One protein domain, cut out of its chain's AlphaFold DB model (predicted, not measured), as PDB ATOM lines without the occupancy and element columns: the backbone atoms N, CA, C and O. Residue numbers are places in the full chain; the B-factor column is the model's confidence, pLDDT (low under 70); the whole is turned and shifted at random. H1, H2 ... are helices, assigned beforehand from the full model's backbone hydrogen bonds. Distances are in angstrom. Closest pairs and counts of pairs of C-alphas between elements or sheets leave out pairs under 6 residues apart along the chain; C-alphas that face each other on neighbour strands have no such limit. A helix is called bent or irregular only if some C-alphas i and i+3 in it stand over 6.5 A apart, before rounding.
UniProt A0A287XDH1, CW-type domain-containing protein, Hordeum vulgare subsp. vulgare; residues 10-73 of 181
ATOM      1  N   GLY A  10     -15.573 -11.854  44.284       86.94
ATOM      2  CA  GLY A  10     -14.847 -11.274  45.415       86.94
ATOM      3  C   GLY A  10     -15.557 -10.116  46.134       86.94
ATOM      4  O   GLY A  10     -15.352  -9.937  47.340       86.94
ATOM      5  N   GLN A  11     -16.467  -9.386  45.465       87.81
ATOM      6  CA  GLN A  11     -17.256  -8.303  46.083       87.81
ATOM      7  C   GLN A  11     -18.236  -8.803  47.159       87.81
ATOM      8  O   GLN A  11     -18.717  -8.007  47.980       87.81
ATOM      9  N   MET A  12     -18.589 -10.095  47.148       86.56
ATOM     10  CA  MET A  12     -19.467 -10.689  48.161       86.56
ATOM     11  C   MET A  12     -18.733 -11.010  49.466       86.56
ATOM     12  O   MET A  12     -19.339 -10.968  50.536       86.56
ATOM     13  N   HIS A  13     -17.443 -11.336  49.379       79.50
ATOM     14  CA  HIS A  13     -16.685 -11.928  50.482       79.50
ATOM     15  C   HIS A  13     -15.812 -10.918  51.231       79.50
ATOM     16  O   HIS A  13     -15.561 -11.095  52.422       79.50
ATOM     17  N   ASN A  14     -15.386  -9.839  50.569       76.38
ATOM     18  CA  ASN A  14     -14.572  -8.784  51.166       76.38
ATOM     19  C   ASN A  14     -15.110  -7.399  50.770       76.38
ATOM     20  O   ASN A  14     -15.500  -7.170  49.629       76.38
ATOM     21  N   ALA A  15     -15.143  -6.459  51.720       73.31
ATOM     22  CA  ALA A  15     -15.587  -5.088  51.476       73.31
ATOM     23  C   ALA A  15     -14.603  -4.273  50.614       73.31
ATOM     24  O   ALA A  15     -15.019  -3.287  49.995       73.31
ATOM     25  N   ASP A  16     -13.332  -4.680  50.588       76.75
ATOM     26  CA  ASP A  16     -12.266  -3.979  49.873       76.75
ATOM     27  C   ASP A  16     -12.014  -4.554  48.468       76.75
ATOM     28  O   ASP A  16     -11.655  -3.805  47.558       76.75
ATOM     29  N   THR A  17     -12.273  -5.849  48.250       80.19
ATOM     30  CA  THR A  17     -12.126  -6.502  46.938       80.19
ATOM     31  C   THR A  17     -13.219  -6.047  45.968       80.19
ATOM     32  O   THR A  17     -14.407  -6.058  46.296       80.19
ATOM     33  N   GLY A  18     -12.830  -5.626  44.761       77.00
ATOM     34  CA  GLY A  18     -13.762  -5.187  43.717       77.00
ATOM     35  C   GLY A  18     -14.449  -3.849  44.012       77.00
ATOM     36  O   GLY A  18     -15.430  -3.492  43.352       77.00
ATOM     37  N   ARG A  19     -13.990  -3.089  45.019       82.38
ATOM     38  CA  ARG A  19     -14.626  -1.831  45.429       82.38
ATOM     39  C   ARG A  19     -14.533  -0.786  44.317       82.38
ATOM     40  O   ARG A  19     -13.454  -0.342  43.954       82.38
ATOM     41  N   GLY A  20     -15.691  -0.310  43.860       80.06
ATOM     42  CA  GLY A  20     -15.784   0.737  42.836       80.06
ATOM     43  C   GLY A  20     -15.853   0.209  41.402       80.06
ATOM     44  O   GLY A  20     -16.133   0.995  40.503       80.06
ATOM     45  N   VAL A  21     -15.689  -1.099  41.198       85.12
ATOM     46  CA  VAL A  21     -15.902  -1.745  39.899       85.12
ATOM     47  C   VAL A  21     -17.400  -1.873  39.626       85.12
ATOM     48  O   VAL A  21     -18.170  -2.274  40.502       85.12
ATOM     49  N   ILE A  22     -17.814  -1.524  38.409       87.88
ATOM     50  CA  ILE A  22     -19.187  -1.672  37.922       87.88
ATOM     51  C   ILE A  22     -19.126  -2.424  36.594       87.88
ATOM     52  O   ILE A  22     -18.490  -1.955  35.653       87.88
ATOM     53  N   GLY A  23     -19.807  -3.567  36.523       87.56
ATOM     54  CA  GLY A  23     -20.053  -4.302  35.283       87.56
ATOM     55  C   GLY A  23     -21.466  -4.044  34.764       87.56
ATOM     56  O   GLY A  23     -22.394  -3.833  35.548       87.56
ATOM     57  N   VAL A  24     -21.633  -4.059  33.444       88.88
ATOM     58  CA  VAL A  24     -22.935  -3.963  32.772       88.88
ATOM     59  C   VAL A  24     -23.019  -5.099  31.761       88.88
ATOM     60  O   VAL A  24     -22.144  -5.220  30.909       88.88
ATOM     61  N   ALA A  25     -24.067  -5.913  31.858       87.81
ATOM     62  CA  ALA A  25     -24.327  -7.018  30.945       87.81
ATOM     63  C   ALA A  25     -25.763  -6.922  30.424       87.81
ATOM     64  O   ALA A  25     -26.696  -6.707  31.204       87.81
ATOM     65  N   ASP A  26     -25.925  -7.071  29.111       86.94
ATOM     66  CA  ASP A  26     -27.225  -7.322  28.496       86.94
ATOM     67  C   ASP A  26     -27.406  -8.833  28.378       86.94
ATOM     68  O   ASP A  26     -26.567  -9.522  27.802       86.94
ATOM     69  N   ILE A  27     -28.481  -9.338  28.972       85.25
ATOM     70  CA  ILE A  27     -28.802 -10.766  29.027       85.25
ATOM     71  C   ILE A  27     -30.144 -11.063  28.362       85.25
ATOM     72  O   ILE A  27     -30.718 -12.119  28.597       85.25
ATOM     73  N   THR A  28     -30.666 -10.128  27.562       83.81
ATOM     74  CA  THR A  28     -31.980 -10.257  26.913       83.81
ATOM     75  C   THR A  28     -32.080 -11.551  26.103       83.81
ATOM     76  O   THR A  28     -33.058 -12.273  26.237       83.81
ATOM     77  N   GLU A  29     -31.031 -11.904  25.355       80.44
ATOM     78  CA  GLU A  29     -30.983 -13.147  24.566       80.44
ATOM     79  C   GLU A  29     -30.926 -14.420  25.420       80.44
ATOM     80  O   GLU A  29     -31.248 -15.496  24.931       80.44
ATOM     81  N   LEU A  30     -30.506 -14.312  26.683       77.19
ATOM     82  CA  LEU A  30     -30.405 -15.455  27.586       77.19
ATOM     83  C   LEU A  30     -31.715 -15.718  28.332       77.19
ATOM     84  O   LEU A  30     -31.972 -16.861  28.669       77.19
ATOM     85  N   VAL A  31     -32.513 -14.684  28.628       76.69
ATOM     86  CA  VAL A  31     -33.680 -14.786  29.533       76.69
ATOM     87  C   VAL A  31     -35.009 -15.073  28.842       76.69
ATOM     88  O   VAL A  31     -35.986 -15.385  29.530       76.69
ATOM     89  N   ASP A  32     -35.056 -14.917  27.522       73.62
ATOM     90  CA  ASP A  32     -36.214 -15.242  26.700       73.62
ATOM     91  C   ASP A  32     -36.003 -16.647  26.123       73.62
ATOM     92  O   ASP A  32     -35.130 -16.852  25.280       73.62
ATOM     93  N   ASP A  33     -36.769 -17.630  26.604       68.88
ATOM     94  CA  ASP A  33     -36.709 -18.978  26.046       68.88
ATOM     95  C   ASP A  33     -37.485 -19.062  24.712       68.88
ATOM     96  O   ASP A  33     -38.386 -18.266  24.421       68.88
ATOM     97  N   GLU A  34     -37.129 -20.033  23.862       64.38
ATOM     98  CA  GLU A  34     -37.827 -20.266  22.585       64.38
ATOM     99  C   GLU A  34     -39.289 -20.723  22.788       64.38
ATOM    100  O   GLU A  34     -40.104 -20.642  21.866       64.38
ATOM    101  N   ASP A  35     -39.635 -21.155  24.005       66.75
ATOM    102  CA  ASP A  35     -40.946 -21.670  24.402       66.75
ATOM    103  C   ASP A  35     -41.923 -20.563  24.867       66.75
ATOM    104  O   ASP A  35     -43.099 -20.834  25.133       66.75
ATOM    105  N   GLY A  36     -41.477 -19.302  24.925       65.56
ATOM    106  CA  GLY A  36     -42.281 -18.144  25.316       65.56
ATOM    107  C   GLY A  36     -42.429 -17.928  26.828       65.56
ATOM    108  O   GLY A  36     -43.227 -17.076  27.239       65.56
ATOM    109  N   ASN A  37     -41.683 -18.653  27.664       66.62
ATOM    110  CA  ASN A  37     -41.492 -18.309  29.066       66.62
ATOM    111  C   ASN A  37     -40.298 -17.358  29.221       66.62
ATOM    112  O   ASN A  37     -39.259 -17.452  28.578       66.62
ATOM    113  N   SER A  38     -40.462 -16.397  30.119       75.44
ATOM    114  CA  SER A  38     -39.414 -15.446  30.458       75.44
ATOM    115  C   SER A  38     -39.037 -15.671  31.908       75.44
ATOM    116  O   SER A  38     -39.914 -15.695  32.776       75.44
ATOM    117  N   TRP A  39     -37.741 -15.773  32.206       75.50
ATOM    118  CA  TRP A  39     -37.260 -15.862  33.596       75.50
ATOM    119  C   TRP A  39     -37.297 -14.504  34.302       75.50
ATOM    120  O   TRP A  39     -36.726 -14.310  35.374       75.50
ATOM    121  N   VAL A  40     -37.970 -13.526  33.705       79.88
ATOM    122  CA  VAL A  40     -38.199 -12.210  34.270       79.88
ATOM    123  C   VAL A  40     -39.387 -12.251  35.226       79.88
ATOM    124  O   VAL A  40     -40.512 -12.577  34.851       79.88
ATOM    125  N   LEU A  41     -39.168 -11.821  36.471       77.38
ATOM    126  CA  LEU A  41     -40.259 -11.659  37.429       77.38
ATOM    127  C   LEU A  41     -41.275 -10.631  36.915       77.38
ATOM    128  O   LEU A  41     -40.903  -9.615  36.324       77.38
ATOM    129  N   ASN A  42     -42.559 -10.819  37.232       74.31
ATOM    130  CA  ASN A  42     -43.638  -9.914  36.804       74.31
ATOM    131  C   ASN A  42     -43.413  -8.446  37.244       74.31
ATOM    132  O   ASN A  42     -43.798  -7.503  36.558       74.31
ATOM    133  N   SER A  43     -42.711  -8.226  38.362       80.69
ATOM    134  CA  SER A  43     -42.320  -6.885  38.827       80.69
ATOM    135  C   SER A  43     -41.309  -6.180  37.911       80.69
ATOM    136  O   SER A  43     -41.072  -4.981  38.055       80.69
ATOM    137  N   LYS A  44     -40.670  -6.916  36.994       78.50
ATOM    138  CA  LYS A  44     -39.532  -6.494  36.169       78.50
ATOM    139  C   LYS A  44     -38.321  -5.988  36.975       78.50
ATOM    140  O   LYS A  44     -37.431  -5.389  36.377       78.50
ATOM    141  N   GLN A  45     -38.273  -6.243  38.286       80.38
ATOM    142  CA  GLN A  45     -37.190  -5.822  39.196       80.38
ATOM    143  C   GLN A  45     -36.186  -6.942  39.514       80.38
ATOM    144  O   GLN A  45     -35.330  -6.786  40.379       80.38
ATOM    145  N   GLY A  46     -36.316  -8.097  38.868       76.94
ATOM    146  CA  GLY A  46     -35.441  -9.231  39.120       76.94
ATOM    147  C   GLY A  46     -35.736 -10.397  38.195       76.94
ATOM    148  O   GLY A  46     -36.630 -10.323  37.342       76.94
ATOM    149  N   PHE A  47     -34.967 -11.453  38.401       83.75
ATOM    150  CA  PHE A  47     -35.030 -12.696  37.652       83.75
ATOM    151  C   PHE A  47     -35.477 -13.822  38.578       83.75
ATOM    152  O   PHE A  47     -35.402 -13.703  39.804       83.75
ATOM    153  N   GLN A  48     -36.024 -14.872  37.986       82.69
ATOM    154  CA  GLN A  48     -36.355 -16.094  38.687       82.69
ATOM    155  C   GLN A  48     -35.072 -16.734  39.215       82.69
ATOM    156  O   GLN A  48     -34.054 -16.758  38.530       82.69
ATOM    157  N   ASP A  49     -35.142 -17.249  40.438       80.25
ATOM    158  CA  ASP A  49     -34.061 -18.043  41.008       80.25
ATOM    159  C   ASP A  49     -34.076 -19.425  40.342       80.25
ATOM    160  O   ASP A  49     -34.976 -20.238  40.581       80.25
ATOM    161  N   CYS A  50     -33.151 -19.636  39.409       82.56
ATOM    162  CA  CYS A  50     -32.996 -20.865  38.643       82.56
ATOM    163  C   CYS A  50     -31.510 -21.174  38.430       82.56
ATOM    164  O   CYS A  50     -30.655 -20.297  38.546       82.56
ATOM    165  N   GLU A  51     -31.216 -22.428  38.085       84.00
ATOM    166  CA  GLU A  51     -29.850 -22.915  37.844       84.00
ATOM    167  C   GLU A  51     -29.099 -22.046  36.825       84.00
ATOM    168  O   GLU A  51     -27.986 -21.609  37.088       84.00
ATOM    169  N   MET A  52     -29.756 -21.673  35.726       82.06
ATOM    170  CA  MET A  52     -29.158 -20.839  34.677       82.06
ATOM    171  C   MET A  52     -28.786 -19.434  35.164       82.06
ATOM    172  O   MET A  52     -27.776 -18.867  34.750       82.06
ATOM    173  N   TYR A  53     -29.592 -18.853  36.055       84.88
ATOM    174  CA  TYR A  53     -29.274 -17.558  36.648       84.88
ATOM    175  C   TYR A  53     -28.115 -17.674  37.649       84.88
ATOM    176  O   TYR A  53     -27.273 -16.780  37.700       84.88
ATOM    177  N   ALA A  54     -28.019 -18.782  38.390       87.94
ATOM    178  CA  ALA A  54     -26.879 -19.053  39.263       87.94
ATOM    179  C   ALA A  54     -25.567 -19.215  38.467       87.94
ATOM    180  O   ALA A  54     -24.558 -18.623  38.846       87.94
ATOM    181  N   GLU A  55     -25.593 -19.929  37.336       89.25
ATOM    182  CA  GLU A  55     -24.446 -20.039  36.419       89.25
ATOM    183  C   GLU A  55     -24.025 -18.669  35.862       89.25
ATOM    184  O   GLU A  55     -22.836 -18.345  35.806       89.25
ATOM    185  N   LEU A  56     -24.993 -17.821  35.500       89.06
ATOM    186  CA  LEU A  56     -24.724 -16.447  35.076       89.06
ATOM    187  C   LEU A  56     -24.065 -15.625  36.197       89.06
ATOM    188  O   LEU A  56     -23.119 -14.882  35.932       89.06
ATOM    189  N   GLU A  57     -24.546 -15.731  37.439       89.31
ATOM    190  CA  GLU A  57     -23.944 -15.040  38.587       89.31
ATOM    191  C   GLU A  57     -22.509 -15.515  38.863       89.31
ATOM    192  O   GLU A  57     -21.640 -14.688  39.155       89.31
ATOM    193  N   GLU A  58     -22.241 -16.815  38.728       90.94
ATOM    194  CA  GLU A  58     -20.900 -17.394  38.863       90.94
ATOM    195  C   GLU A  58     -19.950 -16.897  37.763       90.94
ATOM    196  O   GLU A  58     -18.820 -16.485  38.049       90.94
ATOM    197  N   TRP A  59     -20.422 -16.857  36.513       92.25
ATOM    198  CA  TRP A  59     -19.654 -16.329  35.385       92.25
ATOM    199  C   TRP A  59     -19.349 -14.834  35.546       92.25
ATOM    200  O   TRP A  59     -18.202 -14.413  35.373       92.25
ATOM    201  N   LEU A  60     -20.344 -14.029  35.945       91.62
ATOM    202  CA  LEU A  60     -20.158 -12.604  36.243       91.62
ATOM    203  C   LEU A  60     -19.153 -12.392  37.383       91.62
ATOM    204  O   LEU A  60     -18.351 -11.461  37.329       91.62
ATOM    205  N   GLY A  61     -19.188 -13.252  38.405       90.94
ATOM    206  CA  GLY A  61     -18.223 -13.247  39.502       90.94
ATOM    207  C   GLY A  61     -16.802 -13.507  39.017       90.94
ATOM    208  O   GLY A  61     -15.918 -12.694  39.276       90.94
ATOM    209  N   SER A  62     -16.613 -14.579  38.247       89.94
ATOM    210  CA  SER A  62     -15.307 -14.954  37.694       89.94
ATOM    211  C   SER A  62     -14.729 -13.864  36.786       89.94
ATOM    212  O   SER A  62     -13.568 -13.494  36.928       89.94
ATOM    213  N   SER A  63     -15.551 -13.290  35.898       89.75
ATOM    214  CA  SER A  63     -15.122 -12.202  35.008       89.75
ATOM    215  C   SER A  63     -14.739 -10.931  35.778       89.75
ATOM    216  O   SER A  63     -13.790 -10.240  35.406       89.75
ATOM    217  N   MET A  64     -15.446 -10.618  36.870       88.69
ATOM    218  CA  MET A  64     -15.122  -9.473  37.724       88.69
ATOM    219  C   MET A  64     -13.808  -9.678  38.480       88.69
ATOM    220  O   MET A  64     -13.002  -8.749  38.545       88.69
ATOM    221  N   ASP A  65     -13.583 -10.873  39.021       88.56
ATOM    222  CA  ASP A  65     -12.359 -11.197  39.752       88.56
ATOM    223  C   ASP A  65     -11.134 -11.165  38.819       88.56
ATOM    224  O   ASP A  65     -10.133 -10.533  39.156       88.56
ATOM    225  N   GLU A  66     -11.241 -11.713  37.602       88.75
ATOM    226  CA  GLU A  66     -10.193 -11.626  36.571       88.75
ATOM    227  C   GLU A  66      -9.864 -10.169  36.198       88.75
ATOM    228  O   GLU A  66      -8.692  -9.777  36.113       88.75
ATOM    229  N   TYR A  67     -10.896  -9.337  36.014       85.62
ATOM    230  CA  TYR A  67     -10.719  -7.905  35.772       85.62
ATOM    231  C   TYR A  67     -10.012  -7.223  36.948       85.62
ATOM    232  O   TYR A  67      -9.086  -6.435  36.754       85.62
ATOM    233  N   TRP A  68     -10.434  -7.517  38.179       84.31
ATOM    234  CA  TRP A  68      -9.842  -6.932  39.373       84.31
ATOM    235  C   TRP A  68      -8.359  -7.281  39.488       84.31
ATOM    236  O   TRP A  68      -7.546  -6.376  39.635       84.31
ATOM    237  N   GLU A  69      -7.983  -8.550  39.345       84.38
ATOM    238  CA  GLU A  69      -6.581  -8.980  39.412       84.38
ATOM    239  C   GLU A  69      -5.708  -8.323  38.334       84.38
ATOM    240  O   GLU A  69      -4.573  -7.932  38.604       84.38
ATOM    241  N   THR A  70      -6.244  -8.135  37.125       84.00
ATOM    242  CA  THR A  70      -5.504  -7.534  36.003       84.00
ATOM    243  C   THR A  70      -5.334  -6.018  36.149       84.00
ATOM    244  O   THR A  70      -4.315  -5.443  35.748       84.00
ATOM    245  N   ASN A  71      -6.337  -5.334  36.703       77.81
ATOM    246  CA  ASN A  71      -6.404  -3.874  36.690       77.81
ATOM    247  C   ASN A  71      -6.082  -3.217  38.037       77.81
ATOM    248  O   ASN A  71      -5.750  -2.034  38.032       77.81
ATOM    249  N   PHE A  72      -6.140  -3.933  39.165       70.69
ATOM    250  CA  PHE A  72      -6.003  -3.348  40.505       70.69
ATOM    251  C   PHE A  72      -4.665  -2.626  40.732       70.69
ATOM    252  O   PHE A  72      -4.668  -1.504  41.236       70.69
ATOM    253  N   ASP A  73      -3.545  -3.204  40.290       60.09
ATOM    254  CA  ASP A  73      -2.212  -2.599  40.458       60.09
ATOM    255  C   ASP A  73      -1.926  -1.464  39.454       60.09
ATOM    256  O   ASP A  73      -1.067  -0.618  39.694       60.09
TER     257      ASP A  73
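Overview. This is residues 10 to 73 of the 181 residues of the protein "CW-type domain-containing protein" of Hordeum vulgare subsp. vulgare (UniProt A0A287XDH1). One long helix, H3, makes a rod, and the rest of the printed part is strung loosely beside it and looped out beyond its first end. The short helix H1 sits beside residues 61 to 65 of H3, residues 20 to 27 run back beside H3 in the reverse direction to the short helix H2, and residues 32 to 50 make a wide loop that leads into H3. The printed part has 64 residues with three named helices, in the order H1, H2, H3, and no named strand; the class is all helix, though just 31 residues are in named elements, under half. The whole is loose, with a radius of gyration of the C-alphas of 14.4 A, and spans 46 by 20 by 18 A.

Along the chain. H3, residues 51 to 73, runs 34.4 A from C-alpha 51 at (-29.850, -22.915, 37.844) to C-alpha 73 at (-2.212, -2.599, 40.458). It is irregular: C-alphas 70 and 73 are 7.4 A apart. H1, residues 10 to 13, begins with C-alpha 10 at (-14.847, -11.274, 45.415) and is 5.4 A long. H2, residues 28 to 31, is 5.5 A long.

Arrangement. H3 only just touches H1, with 3 pairs of C-alphas within 8 A and with its residues 61 to 65 alone; the closest C-alphas are those of Gly 10 and Asp 65, 6.2 A apart. H2 and H3 are near each other, with 5 pairs of C-alphas within 10 A. H1 and H2 are apart. In H3, 18 of 19 O i to N i+4 pairs are within hydrogen-bond range; H1 and H2 are too short for such a pair.

Size, cuts and confidence. The two C-alphas farthest apart, those of Asp 35 and Asp 73, are 46.1 A apart. The printed part has no cut. Both links are long, with 14 residues from H1 to H2 and 19 from H2 to H3. The mean pLDDT of the printed part is 81.5; residues 33 to 37 and residue 73 are under 70.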